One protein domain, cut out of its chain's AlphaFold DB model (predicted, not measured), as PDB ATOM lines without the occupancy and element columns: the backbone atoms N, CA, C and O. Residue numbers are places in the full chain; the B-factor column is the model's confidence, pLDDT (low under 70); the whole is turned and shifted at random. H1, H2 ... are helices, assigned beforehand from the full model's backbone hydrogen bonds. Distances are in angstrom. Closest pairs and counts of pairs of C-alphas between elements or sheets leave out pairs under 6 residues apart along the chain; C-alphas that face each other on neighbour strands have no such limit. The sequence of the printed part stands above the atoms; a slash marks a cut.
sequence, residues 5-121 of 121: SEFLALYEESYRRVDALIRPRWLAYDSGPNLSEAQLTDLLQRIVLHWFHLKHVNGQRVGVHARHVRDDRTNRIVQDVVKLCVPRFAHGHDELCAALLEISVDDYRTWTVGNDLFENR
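What this domain is: This is residues 5 to 121 of the 121 residues of an uncharacterized protein of Micromonosporaceae bacterium (UniProt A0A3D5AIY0). H2 and H4 lie side by side, running opposite ways; H5 packs on H4, and the long H1 crosses H2 and reaches H5 with residues 22 to 26. H6 turns off H5 at nearly a right angle, and residues 116 to 121 stick out. The printed part has 117 residues with six named helices, H1 to H6 in chain order, and no named strand: all helix. It is compact, with a radius of gyration of the C-alphas of 14.3 A and spans of 43 by 34 by 21 A.

How they stand to each other: H1, residues 5 to 28, touches H2, residues 37 to 57, opposite ways at a steep tilt of 50 degrees; their closest C-alphas, of Tyr 15 and Val 48, are 5.8 A apart. H3, residues 66 to 69, is close to but not clearly touching H4, residues 72 to 83. H2 touches H4 at a shallow tilt of 19 degrees, opposite ways, closest at the C-alphas of Leu 43 and Val 81, 6.2 A. H5, residues 93 to 101, is the hub: it forms a hairpin with H4, closest at C-alphas 79 and 97, 6.3 A, and touches H1, closest at C-alphas 25 and 100, 5.5 A. H6, residues 105 to 119, touches H5 with residues 105 to 109 alone, about perpendicular at 78 degrees; C-alphas 98 and 105 are closest, 5.3 A. In H2, H4, H5 and H6 every O i to N i+4 pair is within hydrogen-bond range, in H1 18 of 20; H3 is too short for one.

Where its parts are: H1 begins at C-alpha 5 (38.387, -39.063, -11.679), spans 34.7 A and has a kink of 30 degrees near residue 19. H2 spans 29.1 A, and H6 spans 20.9 A, ending at C-alpha 119 (36.163, -15.353, -43.201).

The domain as a whole: The C-alphas of Ser 5 and Arg 121 are farthest apart, 43.9 A. The printed part has no cut and no long link. Residues 61 to 66 and 116 to 121 have pLDDT under 70.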
ATOM      1  N   SER A   5      36.991 -38.967 -12.126       80.06
ATOM      2  CA  SER A   5      38.387 -39.063 -11.679       80.06
ATOM      3  C   SER A   5      39.367 -39.335 -12.827       80.06
ATOM      4  O   SER A   5      40.421 -38.706 -12.900       80.06
ATOM      5  N   GLU A   6      39.011 -40.221 -13.759       80.31
ATOM      6  CA  GLU A   6      39.819 -40.522 -14.946       80.31
ATOM      7  C   GLU A   6      39.869 -39.333 -15.907       80.31
ATOM      8  O   GLU A   6      40.920 -39.027 -16.472       80.31
ATOM      9  N   PHE A   7      38.744 -38.633 -16.073       81.44
ATOM     10  CA  PHE A   7      38.682 -37.433 -16.905       81.44
ATOM     11  C   PHE A   7      39.620 -36.337 -16.379       81.44
ATOM     12  O   PHE A   7      40.390 -35.768 -17.154       81.44
ATOM     13  N   LEU A   8      39.585 -36.073 -15.069       84.50
ATOM     14  CA  LEU A   8      40.462 -35.094 -14.422       84.50
ATOM     15  C   LEU A   8      41.939 -35.459 -14.598       84.50
ATOM     16  O   LEU A   8      42.723 -34.614 -15.022       84.50
ATOM     17  N   ALA A   9      42.305 -36.725 -14.381       87.12
ATOM     18  CA  ALA A   9      43.682 -37.181 -14.558       87.12
ATOM     19  C   ALA A   9      44.188 -36.994 -16.005       87.12
ATOM     20  O   ALA A   9      45.305 -36.517 -16.224       87.12
ATOM     21  N   LEU A  10      43.359 -37.317 -17.006       85.00
ATOM     22  CA  LEU A  10      43.696 -37.134 -18.424       85.00
ATOM     23  C   LEU A  10      43.800 -35.653 -18.814       85.00
ATOM     24  O   LEU A  10      44.653 -35.278 -19.629       85.00
ATOM     25  N   TYR A  11      42.940 -34.808 -18.245       86.75
ATOM     26  CA  TYR A  11      43.004 -33.364 -18.433       86.75
ATOM     27  C   TYR A  11      44.296 -32.787 -17.843       86.75
ATOM     28  O   TYR A  11      45.023 -32.090 -18.546       86.75
ATOM     29  N   GLU A  12      44.631 -33.121 -16.594       90.19
ATOM     30  CA  GLU A  12      45.849 -32.658 -15.917       90.19
ATOM     31  C   GLU A  12      47.126 -33.114 -16.632       90.19
ATOM     32  O   GLU A  12      48.100 -32.364 -16.743       90.19
ATOM     33  N   GLU A  13      47.145 -34.342 -17.148       88.62
ATOM     34  CA  GLU A  13      48.246 -34.818 -17.982       88.62
ATOM     35  C   GLU A  13      48.366 -34.005 -19.277       88.62
ATOM     36  O   GLU A  13      49.464 -33.576 -19.644       88.62
ATOM     37  N   SER A  14      47.245 -33.765 -19.960       87.88
ATOM     38  CA  SER A  14      47.216 -32.959 -21.184       87.88
ATOM     39  C   SER A  14      47.673 -31.527 -20.911       87.88
ATOM     40  O   SER A  14      48.478 -30.992 -21.673       87.88
ATOM     41  N   TYR A  15      47.246 -30.949 -19.789       91.44
ATOM     42  CA  TYR A  15      47.662 -29.629 -19.338       91.44
ATOM     43  C   TYR A  15      49.168 -29.543 -19.127       91.44
ATOM     44  O   TYR A  15      49.813 -28.700 -19.742       91.44
ATOM     45  N   ARG A  16      49.757 -30.460 -18.346       92.00
ATOM     46  CA  ARG A  16      51.214 -30.490 -18.115       92.00
ATOM     47  C   ARG A  16      52.009 -30.562 -19.413       92.00
ATOM     48  O   ARG A  16      53.046 -29.921 -19.546       92.00
ATOM     49  N   ARG A  17      51.530 -31.346 -20.379       88.56
ATOM     50  CA  ARG A  17      52.186 -31.493 -21.679       88.56
ATOM     51  C   ARG A  17      52.087 -30.212 -22.520       88.56
ATOM     52  O   ARG A  17      53.086 -29.816 -23.111       88.56
ATOM     53  N   VAL A  18      50.915 -29.572 -22.584       89.75
ATOM     54  CA  VAL A  18      50.740 -28.300 -23.315       89.75
ATOM     55  C   VAL A  18      51.546 -27.179 -22.656       89.75
ATOM     56  O   VAL A  18      52.227 -26.439 -23.362       89.75
ATOM     57  N   ASP A  19      51.548 -27.100 -21.325       93.25
ATOM     58  CA  ASP A  19      52.356 -26.144 -20.561       93.25
ATOM     59  C   ASP A  19      53.851 -26.306 -20.857       93.25
ATOM     60  O   ASP A  19      54.503 -25.345 -21.257       93.25
ATOM     61  N   ALA A  20      54.374 -27.536 -20.806       91.75
ATOM     62  CA  ALA A  20      55.768 -27.833 -21.147       91.75
ATOM     63  C   ALA A  20      56.152 -27.468 -22.594       91.75
ATOM     64  O   ALA A  20      57.336 -27.339 -22.898       91.75
ATOM     65  N   LEU A  21      55.173 -27.308 -23.487       90.19
ATOM     66  CA  LEU A  21      55.392 -26.925 -24.876       90.19
ATOM     67  C   LEU A  21      55.267 -25.406 -25.092       90.19
ATOM     68  O   LEU A  21      56.099 -24.827 -25.786       90.19
ATOM     69  N   ILE A  22      54.262 -24.749 -24.505       91.44
ATOM     70  CA  ILE A  22      53.985 -23.320 -24.733       91.44
ATOM     71  C   ILE A  22      54.785 -22.422 -23.781       91.44
ATOM     72  O   ILE A  22      55.312 -21.397 -24.212       91.44
ATOM     73  N   ARG A  23      54.928 -22.792 -22.500       94.31
ATOM     74  CA  ARG A  23      55.586 -21.946 -21.489       94.31
ATOM     75  C   ARG A  23      57.035 -21.592 -21.838       94.31
ATOM     76  O   ARG A  23      57.374 -20.419 -21.704       94.31
ATOM     77  N   PRO A  24      57.889 -22.516 -22.321       93.75
ATOM     78  CA  PRO A  24      59.248 -22.147 -22.716       93.75
ATOM     79  C   PRO A  24      59.280 -21.109 -23.844       93.75
ATOM     80  O   PRO A  24      60.132 -20.229 -23.837       93.75
ATOM     81  N   ARG A  25      58.328 -21.176 -24.783       92.00
ATOM     82  CA  ARG A  25      58.219 -20.232 -25.905       92.00
ATOM     83  C   ARG A  25      57.787 -18.850 -25.432       92.00
ATOM     84  O   ARG A  25      58.344 -17.850 -25.862       92.00
ATOM     85  N   TRP A  26      56.826 -18.814 -24.509       92.50
ATOM     86  CA  TRP A  26      56.392 -17.587 -23.849       92.50
ATOM     87  C   TRP A  26      57.527 -16.919 -23.059       92.50
ATOM     88  O   TRP A  26      57.714 -15.712 -23.169       92.50
ATOM     89  N   LEU A  27      58.314 -17.702 -22.311       92.44
ATOM     90  CA  LEU A  27      59.469 -17.201 -21.553       92.44
ATOM     91  C   LEU A  27      60.615 -16.717 -22.451       92.44
ATOM     92  O   LEU A  27      61.346 -15.812 -22.063       92.44
ATOM     93  N   ALA A  28      60.790 -17.331 -23.622       91.31
ATOM     94  CA  ALA A  28      61.812 -16.941 -24.589       91.31
ATOM     95  C   ALA A  28      61.448 -15.671 -25.377       91.31
ATOM     96  O   ALA A  28      62.317 -15.098 -26.026       91.31
ATOM     97  N   TYR A  29      60.184 -15.239 -25.344       90.19
ATOM     98  CA  TYR A  29      59.742 -14.020 -26.009       90.19
ATOM     99  C   TYR A  29      60.081 -12.785 -25.161       90.19
ATOM    100  O   TYR A  29      59.457 -12.528 -24.129       90.19
ATOM    101  N   ASP A  30      61.063 -12.007 -25.615       83.00
ATOM    102  CA  ASP A  30      61.612 -10.832 -24.922       83.00
ATOM    103  C   ASP A  30      61.364  -9.502 -25.662       83.00
ATOM    104  O   ASP A  30      61.641  -8.424 -25.135       83.00
ATOM    105  N   SER A  31      60.803  -9.558 -26.868       73.38
ATOM    106  CA  SER A  31      60.823  -8.458 -27.833       73.38
ATOM    107  C   SER A  31      59.567  -7.570 -27.863       73.38
ATOM    108  O   SER A  31      59.373  -6.838 -28.833       73.38
ATOM    109  N   GLY A  32      58.699  -7.582 -26.840       80.19
ATOM    110  CA  GLY A  32      57.506  -6.722 -26.851       80.19
ATOM    111  C   GLY A  32      56.464  -6.970 -25.752       80.19
ATOM    112  O   GLY A  32      56.763  -7.603 -24.738       80.19
ATOM    113  N   PRO A  33      55.226  -6.458 -25.937       82.94
ATOM    114  CA  PRO A  33      54.102  -6.712 -25.038       82.94
ATOM    115  C   PRO A  33      53.892  -8.211 -24.851       82.94
ATOM    116  O   PRO A  33      53.887  -8.954 -25.830       82.94
ATOM    117  N   ASN A  34      53.710  -8.648 -23.609       85.56
ATOM    118  CA  ASN A  34      53.632 -10.063 -23.274       85.56
ATOM    119  C   ASN A  34      52.373 -10.374 -22.449       85.56
ATOM    120  O   ASN A  34      51.751  -9.480 -21.869       85.56
ATOM    121  N   LEU A  35      51.990 -11.647 -22.413       89.50
ATOM    122  CA  LEU A  35      50.907 -12.143 -21.572       89.50
ATOM    123  C   LEU A  35      51.317 -12.106 -20.095       89.50
ATOM    124  O   LEU A  35      52.458 -12.396 -19.744       89.50
ATOM    125  N   SER A  36      50.358 -11.813 -19.221       91.50
ATOM    126  CA  SER A  36      50.451 -12.142 -17.795       91.50
ATOM    127  C   SER A  36      50.295 -13.649 -17.561       91.50
ATOM    128  O   SER A  36      49.730 -14.365 -18.387       91.50
ATOM    129  N   GLU A  37      50.707 -14.133 -16.387       92.75
ATOM    130  CA  GLU A  37      50.572 -15.547 -16.003       92.75
ATOM    131  C   GLU A  37      49.113 -16.047 -16.057       92.75
ATOM    132  O   GLU A  37      48.843 -17.173 -16.476       92.75
ATOM    133  N   ALA A  38      48.148 -15.198 -15.687       91.81
ATOM    134  CA  ALA A  38      46.725 -15.532 -15.760       91.81
ATOM    135  C   ALA A  38      46.246 -15.708 -17.213       91.81
ATOM    136  O   ALA A  38      45.479 -16.621 -17.507       91.81
ATOM    137  N   GLN A  39      46.730 -14.866 -18.129       92.25
ATOM    138  CA  GLN A  39      46.399 -14.947 -19.555       92.25
ATOM    139  C   GLN A  39      47.081 -16.144 -20.224       92.25
ATOM    140  O   GLN A  39      46.465 -16.822 -21.043       92.25
ATOM    141  N   LEU A  40      48.322 -16.452 -19.833       93.75
ATOM    142  CA  LEU A  40      48.988 -17.683 -20.247       93.75
ATOM    143  C   LEU A  40      48.201 -18.910 -19.773       93.75
ATOM    144  O   LEU A  40      47.966 -19.827 -20.552       93.75
ATOM    145  N   THR A  41      47.745 -18.914 -18.521       93.31
ATOM    146  CA  THR A  41      46.930 -20.005 -17.975       93.31
ATOM    147  C   THR A  41      45.632 -20.190 -18.769       93.31
ATOM    148  O   THR A  41      45.318 -21.319 -19.145       93.31
ATOM    149  N   ASP A  42      44.908 -19.111 -19.097       92.88
ATOM    150  CA  ASP A  42      43.704 -19.179 -19.948       92.88
ATOM    151  C   ASP A  42      44.021 -19.756 -21.339       92.88
ATOM    152  O   ASP A  42      43.323 -20.651 -21.821       92.88
ATOM    153  N   LEU A  43      45.124 -19.324 -21.963       92.56
ATOM    154  CA  LEU A  43      45.574 -19.870 -23.245       92.56
ATOM    155  C   LEU A  43      45.807 -21.383 -23.174       92.56
ATOM    156  O   LEU A  43      45.286 -22.136 -24.001       92.56
ATOM    157  N   LEU A  44      46.574 -21.829 -22.178       93.38
ATOM    158  CA  LEU A  44      46.889 -23.240 -21.970       93.38
ATOM    159  C   LEU A  44      45.609 -24.062 -21.803       93.38
ATOM    160  O   LEU A  44      45.444 -25.074 -22.480       93.38
ATOM    161  N   GLN A  45      44.674 -23.605 -20.967       92.62
ATOM    162  CA  GLN A  45      43.396 -24.288 -20.752       92.62
ATOM    163  C   GLN A  45      42.589 -24.412 -22.049       92.62
ATOM    164  O   GLN A  45      42.075 -25.491 -22.348       92.62
ATOM    165  N   ARG A  46      42.519 -23.356 -22.868       93.06
ATOM    166  CA  ARG A  46      41.799 -23.389 -24.153       93.06
ATOM    167  C   ARG A  46      42.425 -24.359 -25.154       93.06
ATOM    168  O   ARG A  46      41.693 -25.127 -25.779       93.06
ATOM    169  N   ILE A  47      43.754 -24.360 -25.287       90.75
ATOM    170  CA  ILE A  47      44.470 -25.311 -26.155       90.75
ATOM    171  C   ILE A  47      44.243 -26.745 -25.664       90.75
ATOM    172  O   ILE A  47      43.923 -27.626 -26.462       90.75
ATOM    173  N   VAL A  48      44.346 -26.976 -24.351       90.94
ATOM    174  CA  VAL A  48      44.122 -28.291 -23.738       90.94
ATOM    175  C   VAL A  48      42.711 -28.777 -24.013       90.94
ATOM    176  O   VAL A  48      42.559 -29.879 -24.524       90.94
ATOM    177  N   LEU A  49      41.683 -27.971 -23.739       89.12
ATOM    178  CA  LEU A  49      40.288 -28.341 -23.991       89.12
ATOM    179  C   LEU A  49      40.044 -28.653 -25.470       89.12
ATOM    180  O   LEU A  49      39.378 -29.638 -25.793       89.12
ATOM    181  N   HIS A  50      40.618 -27.853 -26.370       87.88
ATOM    182  CA  HIS A  50      40.502 -28.073 -27.803       87.88
ATOM    183  C   HIS A  50      41.140 -29.403 -28.237       87.88
ATOM    184  O   HIS A  50      40.470 -30.240 -28.844       87.88
ATOM    185  N   TRP A  51      42.403 -29.643 -27.885       86.50
ATOM    186  CA  TRP A  51      43.099 -30.881 -28.245       86.50
ATOM    187  C   TRP A  51      42.523 -32.107 -27.546       86.50
ATOM    188  O   TRP A  51      42.462 -33.185 -28.140       86.50
ATOM    189  N   PHE A  52      42.064 -31.947 -26.305       83.62
ATOM    190  CA  PHE A  52      41.380 -32.988 -25.555       83.62
ATOM    191  C   PHE A  52      40.099 -33.415 -26.276       83.62
ATOM    192  O   PHE A  52      39.899 -34.608 -26.497       83.62
ATOM    193  N   HIS A  53      39.271 -32.455 -26.706       81.69
ATOM    194  CA  HIS A  53      38.060 -32.731 -27.478       81.69
ATOM    195  C   HIS A  53      38.379 -33.499 -28.766       81.69
ATOM    196  O   HIS A  53      37.820 -34.566 -29.015       81.69
ATOM    197  N   LEU A  54      39.331 -33.019 -29.563       80.25
ATOM    198  CA  LEU A  54      39.680 -33.685 -30.815       80.25
ATOM    199  C   LEU A  54      40.222 -35.116 -30.605       80.25
ATOM    200  O   LEU A  54      39.845 -36.033 -31.337       80.25
ATOM    201  N   LYS A  55      41.071 -35.332 -29.593       81.38
ATOM    202  CA  LYS A  55      41.681 -36.640 -29.316       81.38
ATOM    203  C   LYS A  55      40.690 -37.639 -28.718       81.38
ATOM    204  O   LYS A  55      40.617 -38.775 -29.175       81.38
ATOM    205  N   HIS A  56      39.962 -37.236 -27.679       77.56
ATOM    206  CA  HIS A  56      39.153 -38.150 -26.870       77.56
ATOM    207  C   HIS A  56      37.699 -38.252 -27.336       77.56
ATOM    208  O   HIS A  56      37.077 -39.288 -27.119       77.56
ATOM    209  N   VAL A  57      37.163 -37.217 -27.990       74.88
ATOM    210  CA  VAL A  57      35.786 -37.231 -28.514       74.88
ATOM    211  C   VAL A  57      35.778 -37.614 -29.991       74.88
ATOM    212  O   VAL A  57      35.042 -38.514 -30.380       74.88
ATOM    213  N   ASN A  58      36.638 -36.993 -30.802       76.75
ATOM    214  CA  ASN A  58      36.630 -37.204 -32.257       76.75
ATOM    215  C   ASN A  58      37.590 -38.314 -32.722       76.75
ATOM    216  O   ASN A  58      37.689 -38.574 -33.921       76.75
ATOM    217  N   GLY A  59      38.323 -38.950 -31.799       73.75
ATOM    218  CA  GLY A  59      39.285 -40.016 -32.105       73.75
ATOM    219  C   GLY A  59      40.437 -39.578 -33.015       73.75
ATOM    220  O   GLY A  59      41.126 -40.417 -33.599       73.75
ATOM    221  N   GLN A  60      40.644 -38.269 -33.181       76.56
ATOM    222  CA  GLN A  60      41.670 -37.745 -34.067       76.56
ATOM    223  C   GLN A  60      43.053 -37.926 -33.445       76.56
ATOM    224  O   GLN A  60      43.251 -37.799 -32.236       76.56
ATOM    225  N   ARG A  61      44.055 -38.173 -34.295       69.06
ATOM    226  CA  ARG A  61      45.466 -38.265 -33.888       69.06
ATOM    227  C   ARG A  61      46.088 -36.885 -33.663       69.06
ATOM    228  O   ARG A  61      47.156 -36.595 -34.193       69.06
ATOM    229  N   VAL A  62      45.435 -36.060 -32.860       65.50
ATOM    230  CA  VAL A  62      46.019 -34.848 -32.286       65.50
ATOM    231  C   VAL A  62      46.538 -35.141 -30.887       65.50
ATOM    232  O   VAL A  62      46.083 -36.040 -30.180       65.50
ATOM    233  N   GLY A  63      47.575 -34.415 -30.505       63.69
ATOM    234  CA  GLY A  63      48.290 -34.624 -29.258       63.69
ATOM    235  C   GLY A  63      49.302 -33.519 -29.031       63.69
ATOM    236  O   GLY A  63      49.366 -32.556 -29.784       63.69
ATOM    237  N   VAL A  64      50.154 -33.676 -28.030       62.69
ATOM    238  CA  VAL A  64      51.081 -32.611 -27.635       62.69
ATOM    239  C   VAL A  64      52.384 -32.680 -28.422       62.69
ATOM    240  O   VAL A  64      53.459 -32.911 -27.882       62.69
ATOM    241  N   HIS A  65      52.266 -32.546 -29.738       69.00
ATOM    242  CA  HIS A  65      53.400 -32.457 -30.650       69.00
ATOM    243  C   HIS A  65      53.399 -31.077 -31.299       69.00
ATOM    244  O   HIS A  65      52.331 -30.554 -31.610       69.00
ATOM    245  N   ALA A  66      54.586 -30.538 -31.585       66.44
ATOM    246  CA  ALA A  66      54.750 -29.217 -32.196       66.44
ATOM    247  C   ALA A  66      53.899 -29.024 -33.465       66.44
ATOM    248  O   ALA A  66      53.332 -27.958 -33.674       66.44
ATOM    249  N   ARG A  67      53.707 -30.078 -34.270       71.56
ATOM    250  CA  ARG A  67      52.856 -30.030 -35.472       71.56
ATOM    251  C   ARG A  67      51.380 -29.717 -35.202       71.56
ATOM    252  O   ARG A  67      50.737 -29.149 -36.067       71.56
ATOM    253  N   HIS A  68      50.838 -30.095 -34.044       73.88
ATOM    254  CA  HIS A  68      49.431 -29.840 -33.711       73.88
ATOM    255  C   HIS A  68      49.225 -28.418 -33.192       73.88
ATOM    256  O   HIS A  68      48.114 -27.910 -33.227       73.88
ATOM    257  N   VAL A  69      50.303 -27.753 -32.767       70.81
ATOM    258  CA  VAL A  69      50.286 -26.314 -32.479       70.81
ATOM    259  C   VAL A  69      49.994 -25.513 -33.734       70.81
ATOM    260  O   VAL A  69      49.340 -24.488 -33.655       70.81
ATOM    261  N   ARG A  70      50.416 -26.028 -34.890       73.12
ATOM    262  CA  ARG A  70      50.190 -25.422 -36.203       73.12
ATOM    263  C   ARG A  70      48.823 -25.763 -36.804       73.12
ATOM    264  O   ARG A  70      48.604 -25.488 -37.978       73.12
ATOM    265  N   ASP A  71      47.935 -26.400 -36.041       83.38
ATOM    266  CA  ASP A  71      46.549 -26.611 -36.456       83.38
ATOM    267  C   ASP A  71      45.807 -25.267 -36.525       83.38
ATOM    268  O   ASP A  71      45.946 -24.434 -35.625       83.38
ATOM    269  N   ASP A  72      44.986 -25.068 -37.560       83.56
ATOM    270  CA  ASP A  72      44.275 -23.806 -37.802       83.56
ATOM    271  C   ASP A  72      43.459 -23.343 -36.594       83.56
ATOM    272  O   ASP A  72      43.408 -22.151 -36.279       83.56
ATOM    273  N   ARG A  73      42.825 -24.275 -35.876       86.25
ATOM    274  CA  ARG A  73      42.023 -23.920 -34.709       86.25
ATOM    275  C   ARG A  73      42.901 -23.554 -33.519       86.25
ATOM    276  O   ARG A  73      42.515 -22.677 -32.749       86.25
ATOM    277  N   THR A  74      44.084 -24.151 -33.394       87.62
ATOM    278  CA  THR A  74      45.066 -23.757 -32.374       87.62
ATOM    279  C   THR A  74      45.626 -22.364 -32.652       87.62
ATOM    280  O   THR A  74      45.670 -21.543 -31.735       87.62
ATOM    281  N   ASN A  75      45.933 -22.051 -33.916       88.81
ATOM    282  CA  ASN A  75      46.339 -20.708 -34.338       88.81
ATOM    283  C   ASN A  75      45.281 -19.659 -33.964       88.81
ATOM    284  O   ASN A  75      45.612 -18.626 -33.383       88.81
ATOM    285  N   ARG A  76      43.994 -19.947 -34.218       89.12
ATOM    286  CA  ARG A  76      42.884 -19.056 -33.832       89.12
ATOM    287  C   ARG A  76      42.767 -18.872 -32.320       89.12
ATOM    288  O   ARG A  76      42.598 -17.749 -31.869       89.12
ATOM    289  N   ILE A  77      42.899 -19.943 -31.534       91.19
ATOM    290  CA  ILE A  77      42.876 -19.847 -30.063       91.19
ATOM    291  C   ILE A  77      43.992 -18.922 -29.564       91.19
ATOM    292  O   ILE A  77      43.734 -18.069 -28.715       91.19
ATOM    293  N   VAL A  78      45.210 -19.071 -30.095       91.19
ATOM    294  CA  VAL A  78      46.341 -18.196 -29.749       91.19
ATOM    295  C   VAL A  78      46.034 -16.748 -30.125       91.19
ATOM    296  O   VAL A  78      46.136 -15.874 -29.266       91.19
ATOM    297  N   GLN A  79      45.597 -16.498 -31.361       90.75
ATOM    298  CA  GLN A  79      45.257 -15.156 -31.832       90.75
ATOM    299  C   GLN A  79      44.169 -14.501 -30.968       90.75
ATOM    300  O   GLN A  79      44.312 -13.340 -30.585       90.75
ATOM    301  N   ASP A  80      43.104 -15.233 -30.633       89.69
ATOM    302  CA  ASP A  80      41.987 -14.726 -29.836       89.69
ATOM    303  C   ASP A  80      42.435 -14.311 -28.434       89.69
ATOM    304  O   ASP A  80      42.071 -13.228 -27.976       89.69
ATOM    305  N   VAL A  81      43.244 -15.135 -27.760       88.31
ATOM    306  CA  VAL A  81      43.744 -14.808 -26.416       88.31
ATOM    307  C   VAL A  81      44.725 -13.644 -26.474       88.31
ATOM    308  O   VAL A  81      44.583 -12.695 -25.705       88.31
ATOM    309  N   VAL A  82      45.675 -13.665 -27.412       90.00
ATOM    310  CA  VAL A  82      46.646 -12.574 -27.564       90.00
ATOM    311  C   VAL A  82      45.933 -11.259 -27.868       90.00
ATOM    312  O   VAL A  82      46.272 -10.243 -27.269       90.00
ATOM    313  N   LYS A  83      44.888 -11.262 -28.705       89.81
ATOM    314  CA  LYS A  83      44.104 -10.066 -29.051       89.81
ATOM    315  C   LYS A  83      43.432  -9.396 -27.846       89.81
ATOM    316  O   LYS A  83      43.200  -8.188 -27.895       89.81
ATOM    317  N   LEU A  84      43.131 -10.138 -26.774       85.31
ATOM    318  CA  LEU A  84      42.579  -9.568 -25.534       85.31
ATOM    319  C   LEU A  84      43.592  -8.691 -24.784       85.31
ATOM    320  O   LEU A  84      43.195  -7.869 -23.959       85.31
ATOM    321  N   CYS A  85      44.886  -8.876 -25.043       81.56
ATOM    322  CA  CYS A  85      45.980  -8.256 -24.293       81.56
ATOM    323  C   CYS A  85      46.798  -7.305 -25.169       81.56
ATOM    324  O   CYS A  85      47.169  -6.213 -24.749       81.56
ATOM    325  N   VAL A  86      47.057  -7.732 -26.400       86.06
ATOM    326  CA  VAL A  86      47.804  -7.024 -27.429       86.06
ATOM    327  C   VAL A  86      46.863  -6.905 -28.626       86.06
ATOM    328  O   VAL A  86      46.663  -7.896 -29.331       86.06
ATOM    329  N   PRO A  87      46.224  -5.742 -28.852       85.56
ATOM    330  CA  PRO A  87      45.248  -5.587 -29.920       85.56
ATOM    331  C   PRO A  87      45.802  -6.023 -31.274       85.56
ATOM    332  O   PRO A  87      46.985  -5.854 -31.566       85.56
ATOM    333  N   ARG A  88      44.927  -6.557 -32.126       78.44
ATOM    334  CA  ARG A  88      45.286  -6.888 -33.506       78.44
ATOM    335  C   ARG A  88      45.858  -5.630 -34.182       78.44
ATOM    336  O   ARG A  88      45.274  -4.559 -34.029       78.44
ATOM    337  N   PHE A  89      46.984  -5.769 -34.886       82.00
ATOM    338  CA  PHE A  89      47.779  -4.681 -35.495       82.00
ATOM    339  C   PHE A  89      48.610  -3.814 -34.534       82.00
ATOM    340  O   PHE A  89      49.324  -2.922 -34.994       82.00
ATOM    341  N   ALA A  90      48.563  -4.057 -33.221       85.69
ATOM    342  CA  ALA A  90      49.526  -3.453 -32.309       85.69
ATOM    343  C   ALA A  90      50.919  -4.064 -32.526       85.69
ATOM    344  O   ALA A  90      51.060  -5.232 -32.894       85.69
ATOM    345  N   HIS A  91      51.955  -3.265 -32.272       86.50
ATOM    346  CA  HIS A  91      53.336  -3.731 -32.333       86.50
ATOM    347  C   HIS A  91      53.548  -4.930 -31.391       86.50
ATOM    348  O   HIS A  91      53.148  -4.872 -30.227       86.50
ATOM    349  N   GLY A  92      54.158  -6.008 -31.890       88.88
ATOM    350  CA  GLY A  92      54.419  -7.222 -31.117       88.88
ATOM    351  C   GLY A  92      53.277  -8.246 -31.106       88.88
ATOM    352  O   GLY A  92      53.461  -9.321 -30.543       88.88
ATOM    353  N   HIS A  93      52.105  -7.955 -31.693       92.00
ATOM    354  CA  HIS A  93      50.996  -8.921 -31.751       92.00
ATOM    355  C   HIS A  93      51.378 -10.168 -32.560       92.00
ATOM    356  O   HIS A  93      51.245 -11.292 -32.078       92.00
ATOM    357  N   ASP A  94      51.848  -9.964 -33.793       93.31
ATOM    358  CA  ASP A  94      52.201 -11.058 -34.700       93.31
ATOM    359  C   ASP A  94      53.418 -11.821 -34.177       93.31
ATOM    360  O   ASP A  94      53.461 -13.047 -34.248       93.31
ATOM    361  N   GLU A  95      54.388 -11.096 -33.621       93.75
ATOM    362  CA  GLU A  95      55.606 -11.647 -33.041       93.75
ATOM    363  C   GLU A  95      55.295 -12.553 -31.841       93.75
ATOM    364  O   GLU A  95      55.803 -13.673 -31.776       93.75
ATOM    365  N   LEU A  96      54.406 -12.123 -30.938       93.56
ATOM    366  CA  LEU A  96      53.968 -12.931 -29.801       93.56
ATOM    367  C   LEU A  96      53.191 -14.176 -30.256       93.56
ATOM    368  O   LEU A  96      53.457 -15.279 -29.775       93.56
ATOM    369  N   CYS A  97      52.260 -14.031 -31.202       93.06
ATOM    370  CA  CYS A  97      51.520 -15.166 -31.757       93.06
ATOM    371  C   CYS A  97      52.459 -16.186 -32.418       93.06
ATOM    372  O   CYS A  97      52.379 -17.380 -32.125       93.06
ATOM    373  N   ALA A  98      53.382 -15.725 -33.264       92.38
ATOM    374  CA  ALA A  98      54.355 -16.575 -33.942       92.38
ATOM    375  C   ALA A  98      55.291 -17.288 -32.951       92.38
ATOM    376  O   ALA A  98      55.533 -18.490 -33.093       92.38
ATOM    377  N   ALA A  99      55.746 -16.585 -31.907       93.06
ATOM    378  CA  ALA A  99      56.570 -17.160 -30.847       93.06
ATOM    379  C   ALA A  99      55.838 -18.294 -30.112       93.06
ATOM    380  O   ALA A  99      56.363 -19.404 -30.010       93.06
ATOM    381  N   LEU A 100      54.597 -18.062 -29.666       91.75
ATOM    382  CA  LEU A 100      53.785 -19.078 -28.980       91.75
ATOM    383  C   LEU A 100      53.521 -20.305 -29.867       91.75
ATOM    384  O   LEU A 100      53.506 -21.441 -29.379       91.75
ATOM    385  N   LEU A 101      53.368 -20.095 -31.176       91.12
ATOM    386  CA  LEU A 101      53.110 -21.148 -32.160       91.12
ATOM    387  C   LEU A 101      54.375 -21.875 -32.656       91.12
ATOM    388  O   LEU A 101      54.254 -22.946 -33.254       91.12
ATOM    389  N   GLU A 102      55.574 -21.359 -32.362       90.69
ATOM    390  CA  GLU A 102      56.859 -21.845 -32.896       90.69
ATOM    391  C   GLU A 102      56.859 -21.905 -34.437       90.69
ATOM    392  O   GLU A 102      57.131 -22.933 -35.078       90.69
ATOM    393  N   ILE A 103      56.494 -20.773 -35.037       90.06
ATOM    394  CA  ILE A 103      56.548 -20.511 -36.479       90.06
ATOM    395  C   ILE A 103      57.226 -19.165 -36.730       90.06
ATOM    396  O   ILE A 103      57.390 -18.364 -35.809       90.06
ATOM    397  N   SER A 104      57.637 -18.911 -37.972       91.88
ATOM    398  CA  SER A 104      58.142 -17.586 -38.321       91.88
ATOM    399  C   SER A 104      57.004 -16.558 -38.330       91.88
ATOM    400  O   SER A 104      55.837 -16.892 -38.552       91.88
ATOM    401  N   VAL A 105      57.344 -15.286 -38.106       92.56
ATOM    402  CA  VAL A 105      56.379 -14.178 -38.208       92.56
ATOM    403  C   VAL A 105      55.788 -14.103 -39.619       92.56
ATOM    404  O   VAL A 105      54.595 -13.848 -39.774       92.56
ATOM    405  N   ASP A 106      56.591 -14.389 -40.646       93.38
ATOM    406  CA  ASP A 106      56.144 -14.402 -42.041       93.38
ATOM    407  C   ASP A 106      55.156 -15.544 -42.324       93.38
ATOM    408  O   ASP A 106      54.136 -15.322 -42.985       93.38
ATOM    409  N   ASP A 107      55.389 -16.740 -41.770       90.75
ATOM    410  CA  ASP A 107      54.438 -17.857 -41.858       90.75
ATOM    411  C   ASP A 107      53.114 -17.504 -41.168       90.75
ATOM    412  O   ASP A 107      52.039 -17.736 -41.725       90.75
ATOM    413  N   TYR A 108      53.176 -16.895 -39.977       91.25
ATOM    414  CA  TYR A 108      51.983 -16.465 -39.242       91.25
ATOM    415  C   TYR A 108      51.183 -15.404 -40.014       91.25
ATOM    416  O   TYR A 108      49.955 -15.495 -40.125       91.25
ATOM    417  N   ARG A 109      51.863 -14.408 -40.594       91.06
ATOM    418  CA  ARG A 109      51.230 -13.371 -41.423       91.06
ATOM    419  C   ARG A 109      50.597 -13.961 -42.677       91.06
ATOM    420  O   ARG A 109      49.458 -13.625 -42.992       91.06
ATOM    421  N   THR A 110      51.292 -14.877 -43.350       90.38
ATOM    422  CA  THR A 110      50.775 -15.584 -44.533       90.38
ATOM    423  C   THR A 110      49.504 -16.362 -44.198       90.38
ATOM    424  O   THR A 110      48.506 -16.253 -44.912       90.38
ATOM    425  N   TRP A 111      49.510 -17.095 -43.082       88.88
ATOM    426  CA  TRP A 111      48.327 -17.792 -42.581       88.88
ATOM    427  C   TRP A 111      47.175 -16.826 -42.274       88.88
ATOM    428  O   TRP A 111      46.047 -17.064 -42.703       88.88
ATOM    429  N   THR A 112      47.457 -15.712 -41.592       84.88
ATOM    430  CA  THR A 112      46.446 -14.713 -41.207       84.88
ATOM    431  C   THR A 112      45.769 -14.107 -42.434       84.88
ATOM    432  O   THR A 112      44.543 -14.063 -42.494       84.88
ATOM    433  N   VAL A 113      46.552 -13.711 -43.443       82.31
ATOM    434  CA  VAL A 113      46.030 -13.198 -44.719       82.31
ATOM    435  C   VAL A 113      45.181 -14.253 -45.420       82.31
ATOM    436  O   VAL A 113      44.085 -13.948 -45.886       82.31
ATOM    437  N   GLY A 114      45.659 -15.501 -45.471       74.94
ATOM    438  CA  GLY A 114      44.896 -16.613 -46.025       74.94
ATOM    439  C   GLY A 114      43.539 -16.767 -45.338       74.94
ATOM    440  O   GLY A 114      42.519 -16.813 -46.016       74.94
ATOM    441  N   ASN A 115      43.513 -16.780 -44.005       71.75
ATOM    442  CA  ASN A 115      42.301 -17.004 -43.220       71.75
ATOM    443  C   ASN A 115      41.322 -15.810 -43.256       71.75
ATOM    444  O   ASN A 115      40.117 -16.021 -43.387       71.75
ATOM    445  N   ASP A 116      41.813 -14.565 -43.232       69.19
ATOM    446  CA  ASP A 116      40.973 -13.362 -43.375       69.19
ATOM    447  C   ASP A 116      40.231 -13.324 -44.720       69.19
ATOM    448  O   ASP A 116      39.107 -12.828 -44.811       69.19
ATOM    449  N   LEU A 117      40.848 -13.854 -45.782       60.03
ATOM    450  CA  LEU A 117      40.218 -13.965 -47.099       60.03
ATOM    451  C   LEU A 117      39.096 -15.014 -47.134       60.03
ATOM    452  O   LEU A 117      38.197 -14.906 -47.971       60.03
ATOM    453  N   PHE A 118      39.131 -16.012 -46.245       56.16
ATOM    454  CA  PHE A 118      38.079 -17.025 -46.117       56.16
ATOM    455  C   PHE A 118      36.931 -16.578 -45.207       56.16
ATOM    456  O   PHE A 118      35.790 -16.920 -45.494       56.16
ATOM    457  N   GLU A 119      37.199 -15.814 -44.144       54.47
ATOM    458  CA  GLU A 119      36.163 -15.353 -43.201       54.47
ATOM    459  C   GLU A 119      35.329 -14.166 -43.723       54.47
ATOM    460  O   GLU A 119      34.233 -13.926 -43.225       54.47
ATOM    461  N   ASN A 120      35.803 -13.447 -44.751       48.41
ATOM    462  CA  ASN A 120      35.063 -12.365 -45.423       48.41
ATOM    463  C   ASN A 120      34.251 -12.830 -46.656       48.41
ATOM    464  O   ASN A 120      33.886 -12.004 -47.499       48.41
ATOM    465  N   ARG A 121      33.988 -14.135 -46.790       40.09
ATOM    466  CA  ARG A 121      33.101 -14.727 -47.807       40.09
ATOM    467  C   ARG A 121      31.871 -15.339 -47.155       40.09
ATOM    468  O   ARG A 121      30.800 -15.248 -47.791       40.09
TER     469      ARG A 121